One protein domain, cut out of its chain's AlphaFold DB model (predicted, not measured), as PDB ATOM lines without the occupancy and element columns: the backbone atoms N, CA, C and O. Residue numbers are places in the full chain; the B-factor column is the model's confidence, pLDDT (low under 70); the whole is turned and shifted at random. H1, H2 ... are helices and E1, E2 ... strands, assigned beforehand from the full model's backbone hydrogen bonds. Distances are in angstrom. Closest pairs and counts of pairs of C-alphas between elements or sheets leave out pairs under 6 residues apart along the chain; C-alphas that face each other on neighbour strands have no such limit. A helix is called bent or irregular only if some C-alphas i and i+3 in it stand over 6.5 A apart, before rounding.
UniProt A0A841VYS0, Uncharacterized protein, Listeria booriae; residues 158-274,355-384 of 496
ATOM      1  N   LEU A 158     162.341  91.606  76.612       95.94
ATOM      2  CA  LEU A 158     161.703  90.670  75.696       95.94
ATOM      3  C   LEU A 158     160.317  91.183  75.331       95.94
ATOM      4  O   LEU A 158     159.627  91.792  76.146       95.94
ATOM      5  N   THR A 159     159.903  90.921  74.103       95.44
ATOM      6  CA  THR A 159     158.579  91.256  73.592       95.44
ATOM      7  C   THR A 159     157.915  89.985  73.093       95.44
ATOM      8  O   THR A 159     158.560  89.154  72.462       95.44
ATOM      9  N   MET A 160     156.631  89.823  73.391       93.88
ATOM     10  CA  MET A 160     155.795  88.776  72.821       93.88
ATOM     11  C   MET A 160     154.662  89.428  72.044       93.88
ATOM     12  O   MET A 160     153.841  90.158  72.607       93.88
ATOM     13  N   THR A 161     154.611  89.147  70.751       92.94
ATOM     14  CA  THR A 161     153.655  89.768  69.839       92.94
ATOM     15  C   THR A 161     152.587  88.754  69.468       92.94
ATOM     16  O   THR A 161     152.812  87.897  68.620       92.94
ATOM     17  N   THR A 162     151.417  88.837  70.103       93.19
ATOM     18  CA  THR A 162     150.239  88.039  69.732       93.19
ATOM     19  C   THR A 162     149.471  88.750  68.625       93.19
ATOM     20  O   THR A 162     149.003  89.866  68.846       93.19
ATOM     21  N   PHE A 163     149.308  88.142  67.453       94.06
ATOM     22  CA  PHE A 163     148.664  88.787  66.301       94.06
ATOM     23  C   PHE A 163     147.673  87.861  65.592       94.06
ATOM     24  O   PHE A 163     147.747  86.641  65.745       94.06
ATOM     25  N   GLU A 164     146.720  88.456  64.869       92.56
ATOM     26  CA  GLU A 164     145.786  87.724  64.011       92.56
ATOM     27  C   GLU A 164     146.540  87.223  62.791       92.56
ATOM     28  O   GLU A 164     146.797  88.002  61.887       92.56
ATOM     29  N   ASP A 165     146.871  85.937  62.777       93.56
ATOM     30  CA  ASP A 165     147.483  85.290  61.622       93.56
ATOM     31  C   ASP A 165     146.370  84.802  60.689       93.56
ATOM     32  O   ASP A 165     145.822  83.701  60.833       93.56
ATOM     33  N   LEU A 166     145.934  85.686  59.797       91.25
ATOM     34  CA  LEU A 166     144.767  85.469  58.956       91.25
ATOM     35  C   LEU A 166     145.032  84.400  57.900       91.25
ATOM     36  O   LEU A 166     144.133  83.598  57.614       91.25
ATOM     37  N   ASN A 167     146.244  84.394  57.343       89.38
ATOM     38  CA  ASN A 167     146.658  83.502  56.263       89.38
ATOM     39  C   ASN A 167     147.435  82.264  56.755       89.38
ATOM     40  O   ASN A 167     147.726  81.382  55.956       89.38
ATOM     41  N   GLY A 168     147.725  82.157  58.051       88.88
ATOM     42  CA  GLY A 168     148.388  81.005  58.654       88.88
ATOM     43  C   GLY A 168     149.881  80.883  58.347       88.88
ATOM     44  O   GLY A 168     150.416  79.779  58.472       88.88
ATOM     45  N   ASN A 169     150.550  81.958  57.918       88.69
ATOM     46  CA  ASN A 169     151.961  81.921  57.519       88.69
ATOM     47  C   ASN A 169     152.939  82.046  58.703       88.69
ATOM     48  O   ASN A 169     154.145  81.848  58.528       88.69
ATOM     49  N   GLY A 170     152.439  82.361  59.900       89.50
ATOM     50  CA  GLY A 170     153.238  82.471  61.108       89.50
ATOM     51  C   GLY A 170     154.029  83.765  61.278       89.50
ATOM     52  O   GLY A 170     154.799  83.879  62.234       89.50
ATOM     53  N   VAL A 171     153.862  84.733  60.383       90.38
ATOM     54  CA  VAL A 171     154.588  86.004  60.366       90.38
ATOM     55  C   VAL A 171     153.577  87.134  60.356       90.38
ATOM     56  O   VAL A 171     152.681  87.155  59.530       90.38
ATOM     57  N   LYS A 172     153.753  88.112  61.247       92.38
ATOM     58  CA  LYS A 172     152.834  89.250  61.296       92.38
ATOM     59  C   LYS A 172     152.925  90.099  60.024       92.38
ATOM     60  O   LYS A 172     153.873  90.876  59.867       92.38
ATOM     61  N   ASP A 173     151.892  90.041  59.194       91.81
ATOM     62  CA  ASP A 173     151.758  90.859  57.992       91.81
ATOM     63  C   ASP A 173     151.247  92.285  58.304       91.81
ATOM     64  O   ASP A 173     150.819  92.628  59.417       91.81
ATOM     65  N   SER A 174     151.301  93.178  57.308       92.12
ATOM     66  CA  SER A 174     150.889  94.583  57.468       92.12
ATOM     67  C   SER A 174     149.383  94.767  57.680       92.12
ATOM     68  O   SER A 174     148.969  95.750  58.288       92.12
ATOM     69  N   ASN A 175     148.564  93.847  57.163       89.69
ATOM     70  CA  ASN A 175     147.104  93.829  57.314       89.69
ATOM     71  C   ASN A 175     146.639  93.086  58.579       89.69
ATOM     72  O   ASN A 175     145.437  93.010  58.828       89.69
ATOM     73  N   GLU A 176     147.568  92.553  59.367       93.31
ATOM     74  CA  GLU A 176     147.280  91.775  60.565       93.31
ATOM     75  C   GLU A 176     147.445  92.618  61.828       93.31
ATOM     76  O   GLU A 176     148.408  93.378  62.001       93.31
ATOM     77  N   SER A 177     146.481  92.485  62.735       91.75
ATOM     78  CA  SER A 177     146.422  93.278  63.963       91.75
ATOM     79  C   SER A 177     146.965  92.502  65.156       91.75
ATOM     80  O   SER A 177     146.845  91.282  65.232       91.75
ATOM     81  N   ILE A 178     147.553  93.215  66.116       92.12
ATOM     82  CA  ILE A 178     147.910  92.632  67.414       92.12
ATOM     83  C   ILE A 178     146.612  92.354  68.180       92.12
ATOM     84  O   ILE A 178     145.766  93.236  68.320       92.12
ATOM     85  N   ILE A 179     146.454  91.129  68.678       90.19
ATOM     86  CA  ILE A 179     145.223  90.690  69.340       90.19
ATOM     87  C   ILE A 179     145.221  91.145  70.795       90.19
ATOM     88  O   ILE A 179     146.173  90.893  71.532       90.19
ATOM     89  N   ASN A 180     144.104  91.732  71.218       90.06
ATOM     90  CA  ASN A 180     143.825  92.085  72.608       90.06
ATOM     91  C   ASN A 180     143.360  90.876  73.440       90.06
ATOM     92  O   ASN A 180     142.649  90.004  72.938       90.06
ATOM     93  N   GLY A 181     143.661  90.875  74.738       89.12
ATOM     94  CA  GLY A 181     143.068  89.938  75.688       89.12
ATOM     95  C   GLY A 181     143.645  88.525  75.628       89.12
ATOM     96  O   GLY A 181     143.033  87.607  76.163       89.12
ATOM     97  N   LYS A 182     144.800  88.317  74.983       90.19
ATOM     98  CA  LYS A 182     145.470  87.009  74.921       90.19
ATOM     99  C   LYS A 182     146.519  86.922  76.013       90.19
ATOM    100  O   LYS A 182     147.421  87.753  76.084       90.19
ATOM    101  N   THR A 183     146.395  85.918  76.875       90.81
ATOM    102  CA  THR A 183     147.350  85.698  77.965       90.81
ATOM    103  C   THR A 183     148.499  84.792  77.530       90.81
ATOM    104  O   THR A 183     148.290  83.727  76.943       90.81
ATOM    105  N   MET A 184     149.716  85.212  77.858       93.31
ATOM    106  CA  MET A 184     150.956  84.459  77.710       93.31
ATOM    107  C   MET A 184     151.531  84.156  79.091       93.31
ATOM    108  O   MET A 184     151.483  85.004  79.982       93.31
ATOM    109  N   ILE A 185     152.079  82.957  79.253       92.44
ATOM    110  CA  ILE A 185     152.794  82.514  80.449       92.44
ATOM    111  C   ILE A 185     154.284  82.582  80.146       92.44
ATOM    112  O   ILE A 185     154.732  82.068  79.125       92.44
ATOM    113  N   PHE A 186     155.045  83.202  81.031       94.75
ATOM    114  CA  PHE A 186     156.489  83.317  80.954       94.75
ATOM    115  C   PHE A 186     157.102  82.610  82.154       94.75
ATOM    116  O   PHE A 186     156.870  83.006  83.293       94.75
ATOM    117  N   ILE A 187     157.865  81.560  81.888       94.88
ATOM    118  CA  ILE A 187     158.430  80.678  82.903       94.88
ATOM    119  C   ILE A 187     159.943  80.817  82.857       94.88
ATOM    120  O   ILE A 187     160.558  80.471  81.852       94.88
ATOM    121  N   ASN A 188     160.548  81.285  83.943       95.81
ATOM    122  CA  ASN A 188     161.974  81.124  84.195       95.81
ATOM    123  C   ASN A 188     162.211  79.714  84.743       95.81
ATOM    124  O   ASN A 188     161.753  79.401  85.844       95.81
ATOM    125  N   LEU A 189     162.913  78.867  83.992       94.50
ATOM    126  CA  LEU A 189     163.066  77.458  84.360       94.50
ATOM    127  C   LEU A 189     163.889  77.254  85.635       94.50
ATOM    128  O   LEU A 189     163.539  76.403  86.446       94.50
ATOM    129  N   GLU A 190     164.936  78.051  85.836       92.38
ATOM    130  CA  GLU A 190     165.812  77.949  87.009       92.38
ATOM    131  C   GLU A 190     165.050  78.345  88.278       92.38
ATOM    132  O   GLU A 190     164.961  77.571  89.230       92.38
ATOM    133  N   LYS A 191     164.391  79.509  88.254       92.25
ATOM    134  CA  LYS A 191     163.605  79.985  89.403       92.25
ATOM    135  C   LYS A 191     162.402  79.091  89.684       92.25
ATOM    136  O   LYS A 191     162.070  78.840  90.835       92.25
ATOM    137  N   THR A 192     161.753  78.570  88.643       91.06
ATOM    138  CA  THR A 192     160.627  77.641  88.821       91.06
ATOM    139  C   THR A 192     161.088  76.342  89.480       91.06
ATOM    140  O   THR A 192     160.415  75.840  90.377       91.06
ATOM    141  N   GLN A 193     162.256  75.821  89.096       90.75
ATOM    142  CA  GLN A 193     162.835  74.641  89.736       90.75
ATOM    143  C   GLN A 193     163.171  74.896  91.213       90.75
ATOM    144  O   GLN A 193     162.913  74.025  92.047       90.75
ATOM    145  N   GLU A 194     163.663  76.086  91.565       91.25
ATOM    146  CA  GLU A 194     163.860  76.496  92.962       91.25
ATOM    147  C   GLU A 194     162.532  76.568  93.739       91.25
ATOM    148  O   GLU A 194     162.429  76.039  94.851       91.25
ATOM    149  N   LEU A 195     161.482  77.159  93.156       88.81
ATOM    150  CA  LEU A 195     160.152  77.232  93.780       88.81
ATOM    151  C   LEU A 195     159.545  75.857  94.056       88.81
ATOM    152  O   LEU A 195     158.937  75.656  95.111       88.81
ATOM    153  N   ILE A 196     159.715  74.918  93.124       84.62
ATOM    154  CA  ILE A 196     159.280  73.529  93.292       84.62
ATOM    155  C   ILE A 196     160.101  72.867  94.401       84.62
ATOM    156  O   ILE A 196     159.538  72.321  95.347       84.62
ATOM    157  N   SER A 197     161.431  72.961  94.328       89.19
ATOM    158  CA  SER A 197     162.339  72.267  95.254       89.19
ATOM    159  C   SER A 197     162.234  72.781  96.692       89.19
ATOM    160  O   SER A 197     162.437  72.026  97.639       89.19
ATOM    161  N   SER A 198     161.890  74.058  96.869       90.62
ATOM    162  CA  SER A 198     161.656  74.672  98.183       90.62
ATOM    163  C   SER A 198     160.266  74.382  98.766       90.62
ATOM    164  O   SER A 198     159.993  74.775  99.900       90.62
ATOM    165  N   GLY A 199     159.365  73.738  98.011       85.50
ATOM    166  CA  GLY A 199     157.979  73.478  98.421       85.50
ATOM    167  C   GLY A 199     157.094  74.731  98.484       85.50
ATOM    168  O   GLY A 199     155.945  74.659  98.920       85.50
ATOM    169  N   ARG A 200     157.599  75.894  98.057       86.88
ATOM    170  CA  ARG A 200     156.865  77.170  98.098       86.88
ATOM    171  C   ARG A 200     155.723  77.206  97.096       86.88
ATOM    172  O   ARG A 200     154.678  77.764  97.409       86.88
ATOM    173  N   LEU A 201     155.903  76.575  95.932       83.19
ATOM    174  CA  LEU A 201     154.853  76.499  94.917       83.19
ATOM    175  C   LEU A 201     153.621  75.735  95.424       83.19
ATOM    176  O   LEU A 201     152.501  76.178  95.200       83.19
ATOM    177  N   ALA A 202     153.827  74.649  96.173       78.94
ATOM    178  CA  ALA A 202     152.737  73.847  96.733       78.94
ATOM    179  C   ALA A 202     151.941  74.577  97.831       78.94
ATOM    180  O   ALA A 202     150.774  74.278  98.061       78.94
ATOM    181  N   ASN A 203     152.562  75.548  98.508       79.19
ATOM    182  CA  ASN A 203     151.939  76.335  99.576       79.19
ATOM    183  C   ASN A 203     151.385  77.686  99.087       79.19
ATOM    184  O   ASN A 203     151.000  78.531  99.897       79.19
ATOM    185  N   LEU A 204     151.396  77.933  97.776       79.81
ATOM    186  CA  LEU A 204     150.951  79.194  97.206       79.81
ATOM    187  C   LEU A 204     149.423  79.285  97.235       79.81
ATOM    188  O   LEU A 204     148.730  78.501  96.591       79.81
ATOM    189  N   ASP A 205     148.887  80.301  97.911       77.75
ATOM    190  CA  ASP A 205     147.465  80.635  97.814       77.75
ATOM    191  C   ASP A 205     147.171  81.307  96.464       77.75
ATOM    192  O   ASP A 205     147.191  82.533  96.315       77.75
ATOM    193  N   LEU A 206     146.944  80.483  95.443       73.44
ATOM    194  CA  LEU A 206     146.729  80.967  94.085       73.44
ATOM    195  C   LEU A 206     145.350  81.623  93.909       73.44
ATOM    196  O   LEU A 206     145.202  82.527  93.085       73.44
ATOM    197  N   ASN A 207     144.368  81.250  94.736       71.00
ATOM    198  CA  ASN A 207     143.028  81.836  94.710       71.00
ATOM    199  C   ASN A 207     143.067  83.339  95.025       71.00
ATOM    200  O   ASN A 207     142.492  84.141  94.282       71.00
ATOM    201  N   SER A 208     143.797  83.755  96.067       75.56
ATOM    202  CA  SER A 208     143.947  85.187  96.376       75.56
ATOM    203  C   SER A 208     144.754  85.943  95.318       75.56
ATOM    204  O   SER A 208     144.437  87.094  95.000       75.56
ATOM    205  N   LYS A 209     145.756  85.297  94.709       75.81
ATOM    206  CA  LYS A 209     146.553  85.886  93.621       75.81
ATOM    207  C   LYS A 209     145.714  86.175  92.372       75.81
ATOM    208  O   LYS A 209     145.922  87.203  91.732       75.81
ATOM    209  N   ILE A 210     144.748  85.317  92.044       69.88
ATOM    210  CA  ILE A 210     143.893  85.462  90.853       69.88
ATOM    211  C   ILE A 210     142.848  86.559  91.015       69.88
ATOM    212  O   ILE A 210     142.592  87.294  90.063       69.88
ATOM    213  N   LEU A 211     142.292  86.739  92.214       67.56
ATOM    214  CA  LEU A 211     141.414  87.882  92.491       67.56
ATOM    215  C   LEU A 211     142.149  89.218  92.279       67.56
ATOM    216  O   LEU A 211     141.549  90.189  91.824       67.56
ATOM    217  N   GLY A 212     143.465  89.253  92.529       68.38
ATOM    218  CA  GLY A 212     144.335  90.381  92.181       68.38
ATOM    219  C   GLY A 212     144.703  90.471  90.692       68.38
ATOM    220  O   GLY A 212     145.111  91.534  90.227       68.38
ATOM    221  N   ALA A 213     144.524  89.391  89.926       70.50
ATOM    222  CA  ALA A 213     144.903  89.289  88.517       70.50
ATOM    223  C   ALA A 213     143.868  89.858  87.534       70.50
ATOM    224  O   ALA A 213     144.098  89.840  86.324       70.50
ATOM    225  N   LEU A 214     142.762  90.425  88.032       63.97
ATOM    226  CA  LEU A 214     141.731  91.103  87.228       63.97
ATOM    227  C   LEU A 214     142.280  92.274  86.386       63.97
ATOM    228  O   LEU A 214     141.615  92.734  85.461       63.97
ATOM    229  N   GLY A 215     143.506  92.731  86.669       67.38
ATOM    230  CA  GLY A 215     144.274  93.661  85.834       67.38
ATOM    231  C   GLY A 215     144.975  93.027  84.622       67.38
ATOM    232  O   GLY A 215     145.781  93.693  83.978       67.38
ATOM    233  N   GLY A 216     144.724  91.749  84.315       77.62
ATOM    234  CA  GLY A 216     145.296  91.045  83.164       77.62
ATOM    235  C   GLY A 216     146.720  90.519  83.375       77.62
ATOM    236  O   GLY A 216     147.354  90.092  82.412       77.62
ATOM    237  N   SER A 217     147.246  90.531  84.601       84.62
ATOM    238  CA  SER A 217     148.559  89.962  84.926       84.62
ATOM    239  C   SER A 217     148.516  89.203  86.246       84.62
ATOM    240  O   SER A 217     147.857  89.639  87.183       84.62
ATOM    241  N   LEU A 218     149.236  88.087  86.321       86.38
ATOM    242  CA  LEU A 218     149.371  87.263  87.520       86.38
ATOM    243  C   LEU A 218     150.839  86.884  87.679       86.38
ATOM    244  O   LEU A 218     151.425  86.331  86.755       86.38
ATOM    245  N   ASP A 219     151.409  87.157  88.848       88.00
ATOM    246  CA  ASP A 219     152.802  86.838  89.155       88.00
ATOM    247  C   ASP A 219     152.878  85.790  90.255       88.00
ATOM    248  O   ASP A 219     152.418  86.000  91.385       88.00
ATOM    249  N   ILE A 220     153.501  84.667  89.917       86.69
ATOM    250  CA  ILE A 220     153.981  83.679  90.869       86.69
ATOM    251  C   ILE A 220     155.456  83.991  91.088       86.69
ATOM    252  O   ILE A 220     156.355  83.493  90.401       86.69
ATOM    253  N   GLU A 221     155.659  84.901  92.039       86.62
ATOM    254  CA  GLU A 221     156.962  85.483  92.350       86.62
ATOM    255  C   GLU A 221     157.611  86.084  91.096       86.62
ATOM    256  O   GLU A 221     156.942  86.780  90.337       86.62
ATOM    257  N   ASP A 222     158.898  85.851  90.873       87.06
ATOM    258  CA  ASP A 222     159.625  86.247  89.668       87.06
ATOM    259  C   ASP A 222     159.944  85.051  88.749       87.06
ATOM    260  O   ASP A 222     160.790  85.158  87.852       87.06
ATOM    261  N   ALA A 223     159.266  83.916  88.970       90.06
ATOM    262  CA  ALA A 223     159.496  82.657  88.269       90.06
ATOM    263  C   ALA A 223     158.468  82.385  87.166       90.06
ATOM    264  O   ALA A 223     158.865  82.081  86.042       90.06
ATOM    265  N   ILE A 224     157.168  82.503  87.464       91.00
ATOM    266  CA  ILE A 224     156.084  82.266  86.500       91.00
ATOM    267  C   ILE A 224     155.213  83.517  86.427       91.00
ATOM    268  O   ILE A 224     154.577  83.909  87.403       91.00
ATOM    269  N   LEU A 225     155.177  84.138  85.254       91.62
ATOM    270  CA  LEU A 225     154.523  85.421  85.027       91.62
ATOM    271  C   LEU A 225     153.479  85.276  83.924       91.62
ATOM    272  O   LEU A 225     153.797  84.916  82.794       91.62
ATOM    273  N   PHE A 226     152.232  85.608  84.221       91.44
ATOM    274  CA  PHE A 226     151.150  85.666  83.250       91.44
ATOM    275  C   PHE A 226     150.946  87.111  82.831       91.44
ATOM    276  O   PHE A 226     150.790  88.000  83.672       91.44
ATOM    277  N   ARG A 227     150.915  87.365  81.531       91.81
ATOM    278  CA  ARG A 227     150.688  88.698  80.975       91.81
ATOM    279  C   ARG A 227     149.632  88.617  79.899       91.81
ATOM    280  O   ARG A 227     149.709  87.760  79.027       91.81
ATOM    281  N   THR A 228     148.664  89.516  79.949       91.12
ATOM    282  CA  THR A 228     147.605  89.618  78.946       91.12
ATOM    283  C   THR A 228     147.898  90.783  78.023       91.12
ATOM    284  O   THR A 228     148.217  91.876  78.487       91.12
ATOM    285  N   SER A 229     147.814  90.544  76.716       89.56
ATOM    286  CA  SER A 229     147.980  91.591  75.717       89.56
ATOM    287  C   SER A 229     146.900  92.662  75.865       89.56
ATOM    288  O   SER A 229     145.729  92.358  76.111       89.56
ATOM    289  N   ALA A 230     147.303  93.918  75.703       85.00
ATOM    290  CA  ALA A 230     146.383  95.038  75.578       85.00
ATOM    291  C   ALA A 230     146.064  95.293  74.097       85.00
ATOM    292  O   ALA A 230     146.732  94.783  73.194       85.00
ATOM    293  N   SER A 231     145.036  96.101  73.836       80.19
ATOM    294  CA  SER A 231     144.623  96.423  72.470       80.19
ATOM    295  C   SER A 231     145.766  97.060  71.683       80.19
ATOM    296  O   SER A 231     146.329  98.065  72.115       80.19
ATOM    297  N   ASN A 232     146.103  96.465  70.537       81.56
ATOM    298  CA  ASN A 232     147.180  96.895  69.647       81.56
ATOM    299  C   ASN A 232     148.572  97.023  70.299       81.56
ATOM    300  O   ASN A 232     149.427  97.735  69.770       81.56
ATOM    301  N   ALA A 233     148.830  96.334  71.414       89.25
ATOM    302  CA  ALA A 233     150.110  96.397  72.114       89.25
ATOM    303  C   ALA A 233     150.684  94.999  72.368       89.25
ATOM    304  O   ALA A 233     150.010  94.116  72.904       89.25
ATOM    305  N   ALA A 234     151.950  94.810  71.993       91.38
ATOM    306  CA  ALA A 234     152.691  93.606  72.331       91.38
ATOM    307  C   ALA A 234     152.950  93.540  73.843       91.38
ATOM    308  O   ALA A 234     153.017  94.561  74.532       91.38
ATOM    309  N   ILE A 235     153.119  92.329  74.363       93.56
ATOM    310  CA  ILE A 235     153.467  92.125  75.764       93.56
ATOM    311  C   ILE A 235     154.962  92.381  75.921       93.56
ATOM    312  O   ILE A 235     155.774  91.698  75.305       93.56
ATOM    313  N   THR A 236     155.330  93.322  76.783       93.38
ATOM    314  CA  THR A 236     156.731  93.629  77.086       93.38
ATOM    315  C   THR A 236     157.128  93.065  78.443       93.38
ATOM    316  O   THR A 236     156.474  93.347  79.448       93.38
ATOM    317  N   MET A 237     158.235  92.332  78.484       93.12
ATOM    318  CA  MET A 237     158.913  91.897  79.700       93.12
ATOM    319  C   MET A 237     160.206  92.700  79.852       93.12
ATOM    320  O   MET A 237     161.190  92.401  79.170       93.12
ATOM    321  N   PRO A 238     160.214  93.749  80.687       91.88
ATOM    322  CA  PRO A 238     161.411  94.538  80.913       91.88
ATOM    323  C   PRO A 238     162.370  93.832  81.876       91.88
ATOM    324  O   PRO A 238     161.943  93.072  82.744       91.88
ATOM    325  N   ASN A 239     163.657  94.168  81.787       91.06
ATOM    326  CA  ASN A 239     164.681  93.774  82.761       91.06
ATOM    327  C   ASN A 239     164.798  92.252  82.989       91.06
ATOM    328  O   ASN A 239     165.033  91.805  84.114       91.06
ATOM    329  N   VAL A 240     164.631  91.456  81.933       93.75
ATOM    330  CA  VAL A 240     164.756  89.998  81.979       93.75
ATOM    331  C   VAL A 240     166.207  89.607  82.236       93.75
ATOM    332  O   VAL A 240     167.126  90.104  81.579       93.75
ATOM    333  N   ASP A 241     166.390  88.713  83.203       91.75
ATOM    334  CA  ASP A 241     167.687  88.185  83.604       91.75
ATOM    335  C   ASP A 241     168.281  87.211  82.574       91.75
ATOM    336  O   ASP A 241     167.562  86.617  81.775       91.75
ATOM    337  N   PRO A 242     169.598  86.974  82.618       91.94
ATOM    338  CA  PRO A 242     170.201  85.790  82.030       91.94
ATOM    339  C   PRO A 242     169.555  84.527  82.604       91.94
ATOM    340  O   PRO A 242     169.422  84.401  83.820       91.94
ATOM    341  N   GLY A 243     169.174  83.598  81.730       93.38
ATOM    342  CA  GLY A 243     168.459  82.382  82.115       93.38
ATOM    343  C   GLY A 243     167.820  81.679  80.923       93.38
ATOM    344  O   GLY A 243     167.918  82.153  79.784       93.38
ATOM    345  N   LEU A 244     167.199  80.529  81.178       96.56
ATOM    346  CA  LEU A 244     166.387  79.807  80.199       96.56
ATOM    347  C   LEU A 244     164.902  80.013  80.500       96.56
ATOM    348  O   LEU A 244     164.454  79.867  81.640       96.56
ATOM    349  N   TYR A 245     164.150  80.338  79.457       97.00
ATOM    350  CA  TYR A 245     162.756  80.730  79.560       97.00
ATOM    351  C   TYR A 245     161.870  79.932  78.619       97.00
ATOM    352  O   TYR A 245     162.272  79.588  77.506       97.00
ATOM    353  N   VAL A 246     160.636  79.708  79.055       95.94
ATOM    354  CA  VAL A 246     159.569  79.144  78.233       95.94
ATOM    355  C   VAL A 246     158.415  80.134  78.182       95.94
ATOM    356  O   VAL A 246     157.938  80.602  79.213       95.94
ATOM    357  N   MET A 247     157.979  80.464  76.972       95.69
ATOM    358  CA  MET A 247     156.826  81.318  76.703       95.69
ATOM    359  C   MET A 247     155.702  80.449  76.168       95.69
ATOM    360  O   MET A 247     155.896  79.762  75.171       95.69
ATOM    361  N   ILE A 248     154.536  80.476  76.800       92.69
ATOM    362  CA  ILE A 248     153.433  79.568  76.480       92.69
ATOM    363  C   ILE A 248     152.170  80.376  76.244       92.69
ATOM    364  O   ILE A 248     151.840  81.268  77.030       92.69
ATOM    365  N   ARG A 249     151.425  80.054  75.186       92.38
ATOM    366  CA  ARG A 249     150.064  80.567  75.030       92.38
ATOM    367  C   ARG A 249     149.188  79.969  76.132       92.38
ATOM    368  O   ARG A 249     148.979  78.764  76.176       92.38
ATOM    369  N   SER A 250     148.687  80.813  77.029       89.06
ATOM    370  CA  SER A 250     147.883  80.352  78.160       89.06
ATOM    371  C   SER A 250     146.581  79.684  77.678       89.06
ATOM    372  O   SER A 250     145.884  80.286  76.854       89.06
ATOM    373  N   PRO A 251     146.201  78.502  78.207       85.75
ATOM    374  CA  PRO A 251     144.932  77.825  77.895       85.75
ATOM    375  C   PRO A 251     143.669  78.624  78.254       85.75
ATOM    376  O   PRO A 251     142.560  78.291  77.830       85.75
ATOM    377  N   PHE A 252     143.823  79.671  79.059       83.12
ATOM    378  CA  PHE A 252     142.785  80.626  79.435       83.12
ATOM    379  C   PHE A 252     143.338  82.048  79.352       83.12
ATOM    380  O   PHE A 252     144.555  82.248  79.388       83.12
ATOM    381  N   ASN A 253     142.458  83.047  79.287       86.25
ATOM    382  CA  ASN A 253     142.881  84.437  79.410       86.25
ATOM    383  C   ASN A 253     142.458  85.027  80.755       86.25
ATOM    384  O   ASN A 253     141.414  84.675  81.296       86.25
ATOM    385  N   LEU A 254     143.248  85.969  81.263       83.81
ATOM    386  CA  LEU A 254     142.985  86.699  82.507       83.81
ATOM    387  C   LEU A 254     142.105  87.940  82.283       83.81
ATOM    388  O   LEU A 254     142.214  88.933  82.999       83.81
ATOM    389  N   THR A 255     141.246  87.913  81.261       82.44
ATOM    390  CA  THR A 255     140.233  88.955  81.068       82.44
ATOM    391  C   THR A 255     139.041  88.677  81.984       82.44
ATOM    392  O   THR A 255     138.747  87.524  82.296       82.44
ATOM    393  N   ILE A 256     138.322  89.723  82.406       75.50
ATOM    394  CA  ILE A 256     137.153  89.578  83.295       75.50
ATOM    395  C   ILE A 256     136.110  88.620  82.691       75.50
ATOM    396  O   ILE A 256     135.554  87.787  83.402       75.50
ATOM    397  N   GLY A 257     135.869  88.712  81.378       74.19
ATOM    398  CA  GLY A 257     134.917  87.842  80.684       74.19
ATOM    399  C   GLY A 257     135.356  86.377  80.658       74.19
ATOM    400  O   GLY A 257     134.551  85.489  80.935       74.19
ATOM    401  N   ASP A 258     136.637  86.121  80.384       76.50
ATOM    402  CA  ASP A 258     137.159  84.758  80.266       76.50
ATOM    403  C   ASP A 258     137.300  84.057  81.624       76.50
ATOM    404  O   ASP A 258     137.047  82.854  81.706       76.50
ATOM    405  N   LEU A 259     137.651  84.798  82.684       71.62
ATOM    406  CA  LEU A 259     137.769  84.266  84.046       71.62
ATOM    407  C   LEU A 259     136.435  83.719  84.555       71.62
ATOM    408  O   LEU A 259     136.401  82.608  85.068       71.62
ATOM    409  N   LEU A 260     135.335  84.455  84.362       70.56
ATOM    410  CA  LEU A 260     133.999  84.013  84.779       70.56
ATOM    411  C   LEU A 260     133.502  82.812  83.961       70.56
ATOM    412  O   LEU A 260     132.874  81.912  84.513       70.56
ATOM    413  N   GLY A 261     133.793  82.786  82.657       70.56
ATOM    414  CA  GLY A 261     133.350  81.721  81.754       70.56
ATOM    415  C   GLY A 261     134.133  80.409  81.870       70.56
ATOM    416  O   GLY A 261     133.635  79.374  81.438       70.56
ATOM    417  N   ASN A 262     135.340  80.430  82.448       70.94
ATOM    418  CA  ASN A 262     136.249  79.278  82.479       70.94
ATOM    419  C   ASN A 262     136.728  78.905  83.890       70.94
ATOM    420  O   ASN A 262     137.749  78.229  84.008       70.94
ATOM    421  N   LEU A 263     136.011  79.302  84.951       70.12
ATOM    422  CA  LEU A 263     136.415  79.047  86.343       70.12
ATOM    423  C   LEU A 263     136.837  77.593  86.584       70.12
ATOM    424  O   LEU A 263     137.916  77.367  87.108       70.12
ATOM    425  N   ASN A 264     136.067  76.609  86.111       72.25
ATOM    426  CA  ASN A 264     136.399  75.188  86.293       72.25
ATOM    427  C   ASN A 264     137.742  74.801  85.660       72.25
ATOM    428  O   ASN A 264     138.513  74.044  86.241       72.25
ATOM    429  N   LYS A 265     138.034  75.339  84.474       77.25
ATOM    430  CA  LYS A 265     139.278  75.077  83.747       77.25
ATOM    431  C   LYS A 265     140.469  75.755  84.410       77.25
ATOM    432  O   LYS A 265     141.546  75.173  84.493       77.25
ATOM    433  N   VAL A 266     140.255  76.985  84.872       73.56
ATOM    434  CA  VAL A 266     141.236  77.753  85.634       73.56
ATOM    435  C   VAL A 266     141.558  76.995  86.923       73.56
ATOM    436  O   VAL A 266     142.710  76.627  87.107       73.56
ATOM    437  N   THR A 267     140.559  76.646  87.738       72.25
ATOM    438  CA  THR A 267     140.728  75.869  88.979       72.25
ATOM    439  C   THR A 267     141.434  74.534  88.748       72.25
ATOM    440  O   THR A 267     142.403  74.243  89.439       72.25
ATOM    441  N   ALA A 268     141.038  73.757  87.735       73.88
ATOM    442  CA  ALA A 268     141.689  72.479  87.448       73.88
ATOM    443  C   ALA A 268     143.184  72.653  87.129       73.88
ATOM    444  O   ALA A 268     144.030  71.987  87.725       73.88
ATOM    445  N   LEU A 269     143.541  73.586  86.235       72.88
ATOM    446  CA  LEU A 269     144.948  73.800  85.879       72.88
ATOM    447  C   LEU A 269     145.773  74.312  87.071       72.88
ATOM    448  O   LEU A 269     146.950  73.981  87.203       72.88
ATOM    449  N   ILE A 270     145.153  75.100  87.944       68.19
ATOM    450  CA  ILE A 270     145.747  75.627  89.177       68.19
ATOM    451  C   ILE A 270     146.073  74.520  90.165       68.19
ATOM    452  O   ILE A 270     147.186  74.502  90.697       68.19
ATOM    453  N   ASP A 271     145.128  73.610  90.396       69.75
ATOM    454  CA  ASP A 271     145.327  72.487  91.305       69.75
ATOM    455  C   ASP A 271     146.523  71.656  90.832       69.75
ATOM    456  O   ASP A 271     147.409  71.330  91.621       69.75
ATOM    457  N   ILE A 272     146.632  71.426  89.522       68.38
ATOM    458  CA  ILE A 272     147.754  70.691  88.929       68.38
ATOM    459  C   ILE A 272     149.086  71.446  89.080       68.38
ATOM    460  O   ILE A 272     150.076  70.856  89.516       68.38
ATOM    461  N   ILE A 273     149.137  72.749  88.772       65.31
ATOM    462  CA  ILE A 273     150.367  73.563  88.914       65.31
ATOM    463  C   ILE A 273     150.835  73.616  90.375       65.31
ATOM    464  O   ILE A 273     152.037  73.658  90.638       65.31
ATOM    465  N   SER A 274     149.901  73.575  91.324       63.66
ATOM    466  CA  SER A 274     150.186  73.623  92.764       63.66
ATOM    467  C   SER A 274     150.635  72.266  93.336       63.66
ATOM    468  O   SER A 274     150.755  72.118  94.548       63.66
ATOM    469  N   PHE A 355     160.932  78.703  73.336       94.75
ATOM    470  CA  PHE A 355     162.066  78.618  74.246       94.75
ATOM    471  C   PHE A 355     162.981  79.799  73.987       94.75
ATOM    472  O   PHE A 355     163.367  80.036  72.847       94.75
ATOM    473  N   ALA A 356     163.340  80.531  75.031       96.81
ATOM    474  CA  ALA A 356     164.231  81.670  74.919       96.81
ATOM    475  C   ALA A 356     165.431  81.487  75.841       96.81
ATOM    476  O   ALA A 356     165.274  81.194  77.025       96.81
ATOM    477  N   LYS A 357     166.634  81.703  75.315       96.94
ATOM    478  CA  LYS A 357     167.844  81.834  76.127       96.94
ATOM    479  C   LYS A 357     168.221  83.300  76.196       96.94
ATOM    480  O   LYS A 357     168.415  83.928  75.162       96.94
ATOM    481  N   VAL A 358     168.365  83.820  77.409       95.75
ATOM    482  CA  VAL A 358     169.072  85.077  77.656       95.75
ATOM    483  C   VAL A 358     170.463  84.725  78.174       95.75
ATOM    484  O   VAL A 358     170.611  83.958  79.135       95.75
ATOM    485  N   ASP A 359     171.490  85.207  77.484       92.94
ATOM    486  CA  ASP A 359     172.881  85.007  77.882       92.94
ATOM    487  C   ASP A 359     173.317  86.012  78.959       92.94
ATOM    488  O   ASP A 359     172.610  86.970  79.274       92.94
ATOM    489  N   ILE A 360     174.495  85.790  79.543       88.88
ATOM    490  CA  ILE A 360     175.034  86.638  80.621       88.88
ATOM    491  C   ILE A 360     175.380  88.065  80.163       88.88
ATOM    492  O   ILE A 360     175.632  88.931  80.994       88.88
ATOM    493  N   TRP A 361     175.351  88.334  78.854       89.44
ATOM    494  CA  TRP A 361     175.596  89.649  78.262       89.44
ATOM    495  C   TRP A 361     174.300  90.387  77.896       89.44
ATOM    496  O   TRP A 361     174.364  91.518  77.410       89.44
ATOM    497  N   GLY A 362     173.131  89.787  78.148       90.94
ATOM    498  CA  GLY A 362     171.826  90.371  77.837       90.94
ATOM    499  C   GLY A 362     171.410  90.215  76.371       90.94
ATOM    500  O   GLY A 362     170.519  90.927  75.913       90.94
ATOM    501  N   ASN A 363     172.016  89.304  75.602       94.62
ATOM    502  CA  ASN A 363     171.452  88.923  74.308       94.62
ATOM    503  C   ASN A 363     170.389  87.843  74.505       94.62
ATOM    504  O   ASN A 363     170.569  86.931  75.312       94.62
ATOM    505  N   SER A 364     169.316  87.915  73.720       97.12
ATOM    506  CA  SER A 364     168.279  86.888  73.688       97.12
ATOM    507  C   SER A 364     168.281  86.110  72.373       97.12
ATOM    508  O   SER A 364     168.583  86.651  71.302       97.12
ATOM    509  N   TYR A 365     167.964  84.823  72.477       97.62
ATOM    510  CA  TYR A 365     167.905  83.873  71.376       97.62
ATOM    511  C   TYR A 365     166.630  83.039  71.485       97.62
ATOM    512  O   TYR A 365     166.355  82.475  72.545       97.62
ATOM    513  N   ASP A 366     165.892  82.919  70.385       95.75
ATOM    514  CA  ASP A 366     164.830  81.931  70.222       95.75
ATOM    515  C   ASP A 366     165.457  80.569  69.907       95.75
ATOM    516  O   ASP A 366     166.190  80.425  68.923       95.75
ATOM    517  N   LEU A 367     165.175  79.603  70.785       94.31
ATOM    518  CA  LEU A 367     165.616  78.212  70.737       94.31
ATOM    519  C   LEU A 367     164.554  77.256  70.164       94.31
ATOM    520  O   LEU A 367     164.730  76.034  70.128       94.31
ATOM    521  N   THR A 368     163.408  77.798  69.755       90.88
ATOM    522  CA  THR A 368     162.258  77.019  69.297       90.88
ATOM    523  C   THR A 368     162.595  76.233  68.035       90.88
ATOM    524  O   THR A 368     163.305  76.705  67.145       90.88
ATOM    525  N   ALA A 369     162.076  75.004  67.956       85.62
ATOM    526  CA  ALA A 369     162.372  74.062  66.876       85.62
ATOM    527  C   ALA A 369     163.878  73.768  66.706       85.62
ATOM    528  O   ALA A 369     164.329  73.501  65.592       85.62
ATOM    529  N   LEU A 370     164.644  73.815  67.806       84.75
ATOM    530  CA  LEU A 370     166.090  73.550  67.840       84.75
ATOM    531  C   LEU A 370     166.911  74.509  66.958       84.75
ATOM    532  O   LEU A 370     168.009  74.175  66.510       84.75
ATOM    533  N   LYS A 371     166.376  75.702  66.690       86.50
ATOM    534  CA  LYS A 371     167.076  76.784  65.987       86.50
ATOM    535  C   LYS A 371     167.736  77.706  67.005       86.50
ATOM    536  O   LYS A 371     167.329  77.720  68.148       86.50
ATOM    537  N   PHE A 372     168.740  78.478  66.600       92.88
ATOM    538  CA  PHE A 372     169.349  79.511  67.441       92.88
ATOM    539  C   PHE A 372     169.242  80.847  66.717       92.88
ATOM    540  O   PHE A 372     170.116  81.214  65.932       92.88
ATOM    541  N   THR A 373     168.147  81.565  66.952       95.44
ATOM    542  CA  THR A 373     167.866  82.829  66.261       95.44
ATOM    543  C   THR A 373     167.960  83.978  67.249       95.44
ATOM    544  O   THR A 373     167.158  84.058  68.173       95.44
ATOM    545  N   LYS A 374     168.917  84.894  67.067       97.25
ATOM    546  CA  LYS A 374     169.009  86.094  67.910       97.25
ATOM    547  C   LYS A 374     167.772  86.970  67.693       97.25
ATOM    548  O   LYS A 374     167.548  87.444  66.582       97.25
ATOM    549  N   THR A 375     166.984  87.189  68.738       96.19
ATOM    550  CA  THR A 375     165.776  88.021  68.697       96.19
ATOM    551  C   THR A 375     165.397  88.458  70.105       96.19
ATOM    552  O   THR A 375     165.655  87.738  71.061       96.19
ATOM    553  N   ASN A 376     164.755  89.618  70.218       95.62
ATOM    554  CA  ASN A 376     164.059  90.042  71.434       95.62
ATOM    555  C   ASN A 376     162.532  90.052  71.242       95.62
ATOM    556  O   ASN A 376     161.816  90.340  72.195       95.62
ATOM    557  N   ASP A 377     162.034  89.769  70.033       94.50
ATOM    558  CA  ASP A 377     160.606  89.692  69.708       94.50
ATOM    559  C   ASP A 377     160.214  88.246  69.387       94.50
ATOM    560  O   ASP A 377     160.810  87.588  68.527       94.50
ATOM    561  N   PHE A 378     159.208  87.765  70.105       95.06
ATOM    562  CA  PHE A 378     158.706  86.403  70.074       95.06
ATOM    563  C   PHE A 378     157.264  86.428  69.575       95.06
ATOM    564  O   PHE A 378     156.330  86.770  70.302       95.06
ATOM    565  N   GLN A 379     157.075  86.079  68.308       93.81
ATOM    566  CA  GLN A 379     155.775  86.187  67.653       93.81
ATOM    567  C   GLN A 379     154.875  84.988  67.966       93.81
ATOM    568  O   GLN A 379     155.327  83.842  67.955       93.81
ATOM    569  N   PHE A 380     153.601  85.253  68.224       94.69
ATOM    570  CA  PHE A 380     152.560  84.259  68.452       94.69
ATOM    571  C   PHE A 380     151.414  84.511  67.474       94.69
ATOM    572  O   PHE A 380     150.529  85.330  67.736       94.69
ATOM    573  N   GLY A 381     151.466  83.820  66.337       94.00
ATOM    574  CA  GLY A 381     150.396  83.845  65.343       94.00
ATOM    575  C   GLY A 381     149.200  83.092  65.896       94.00
ATOM    576  O   GLY A 381     149.332  81.933  66.306       94.00
ATOM    577  N   ILE A 382     148.057  83.765  65.988       92.19
ATOM    578  CA  ILE A 382     146.814  83.194  66.499       92.19
ATOM    579  C   ILE A 382     145.742  83.381  65.444       92.19
ATOM    580  O   ILE A 382     145.498  84.475  64.941       92.19
ATOM    581  N   ARG A 383     145.045  82.291  65.173       89.75
ATOM    582  CA  ARG A 383     144.000  82.207  64.181       89.75
ATOM    583  C   ARG A 383     142.736  81.654  64.803       89.75
ATOM    584  O   ARG A 383     142.763  80.679  65.558       89.75
ATOM    585  N   LYS A 384     141.604  82.276  64.490       88.62
ATOM    586  CA  LYS A 384     140.310  81.761  64.932       88.62
ATOM    587  C   LYS A 384     139.951  80.548  64.086       88.62
ATOM    588  O   LYS A 384     140.235  80.492  62.890       88.62
TER     589      LYS A 384
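What this domain is: This is residues 158 to 274 and 355 to 384 of the 496 residues of an uncharacterized protein of Listeria booriae (UniProt A0A841VYS0). Two sheets stand face to face as a sandwich, a twisted one of six strands and a smaller one of three, E5, E1 and E9. H1 and H2 are on the same face of the large sheet, and H3 and H4, which are on neither sheet, each come close to H2 without clearly touching it. The printed part has 147 residues, with four named helices and nine named strands in the order E1 E2 H1 H2 E3 E4 E5 E6 H3 H4 E7 E8 E9. The large sheet, E3 E4 E2 E6 E7 E8, is antiparallel throughout, the small one is mixed, and the class is mixed, helices and strands. The whole is compact, with a radius of gyration of the C-alphas of 15.8 A and spans of 44 by 39 by 24 A.

How they stand to each other: E1, residues 158 to 164, is the inner strand of the small sheet. It is antiparallel to E5, residues 235 to 240, with N 160 and O 235 2.8 A apart, and parallel to E9, residues 377 to 383, with N 380 and O 161 2.8 A apart. In the large sheet E2, residues 183 to 188, is antiparallel to E4, residues 224 to 228, with N 186 and O 225 2.8 A apart, and to E6, residues 243 to 249, with N 187 and O 246 2.8 A apart. E3, residues 217 to 220, forms a hairpin with E4, with N 220 and O 224 2.8 A apart. E7, residues 355 to 358, is the antiparallel neighbour of E6, with N 245 and O 356 2.8 A apart, and forms a hairpin with E8, residues 364 to 366, with N 357 and O 365 2.9 A apart. The facing parts of this sandwich, two sheets face to face, are 8.3 A apart centre to centre, their planes 22 degrees apart. H1, residues 189 to 197, is on the large sheet; its closest C-alphas to E6 are those of Leu 189 and Tyr 245, 5.8 A apart. H2, residues 206 to 215, is on the same face, at a height of 5.1 A over the sheet, the two layers being a helix on one face of a sheet. H2 is irregular: C-alphas 212 and 215 are 7.1 A apart. H3, residues 256 to 261, is close to but not clearly touching H2, the closest C-alphas being those of Leu 214 and Ile 256, 6.2 A apart. H4, residues 263 to 273, is about perpendicular to H3, at 90 degrees. Every O i to N i+4 pair is within hydrogen-bond range in H1, H3 and H4, and 4 of 6 are in H2.

Where its parts are: E1 begins at C-alpha 158 (161.703, 90.670, 75.696) and is 20.0 A long; E2 is 16.5 A, E6 19.8 A, H2 15.3 A and H4 15.2 A. E9 is 19.0 A long and ends at C-alpha 383 (144.000, 82.207, 64.181).

The domain as a whole: The C-alphas farthest apart, those of Asn 175 and Ser 198, are 47.4 A apart. Residues 275 to 354 are not printed; C-alphas 274 and 355 are 22.6 A apart across this cut. The link from E1 to E2 is long, 18 residues. Mean pLDDT of the printed part is 86.8; residues 210 to 212, 214 to 215 and 270 to 274 are under 70.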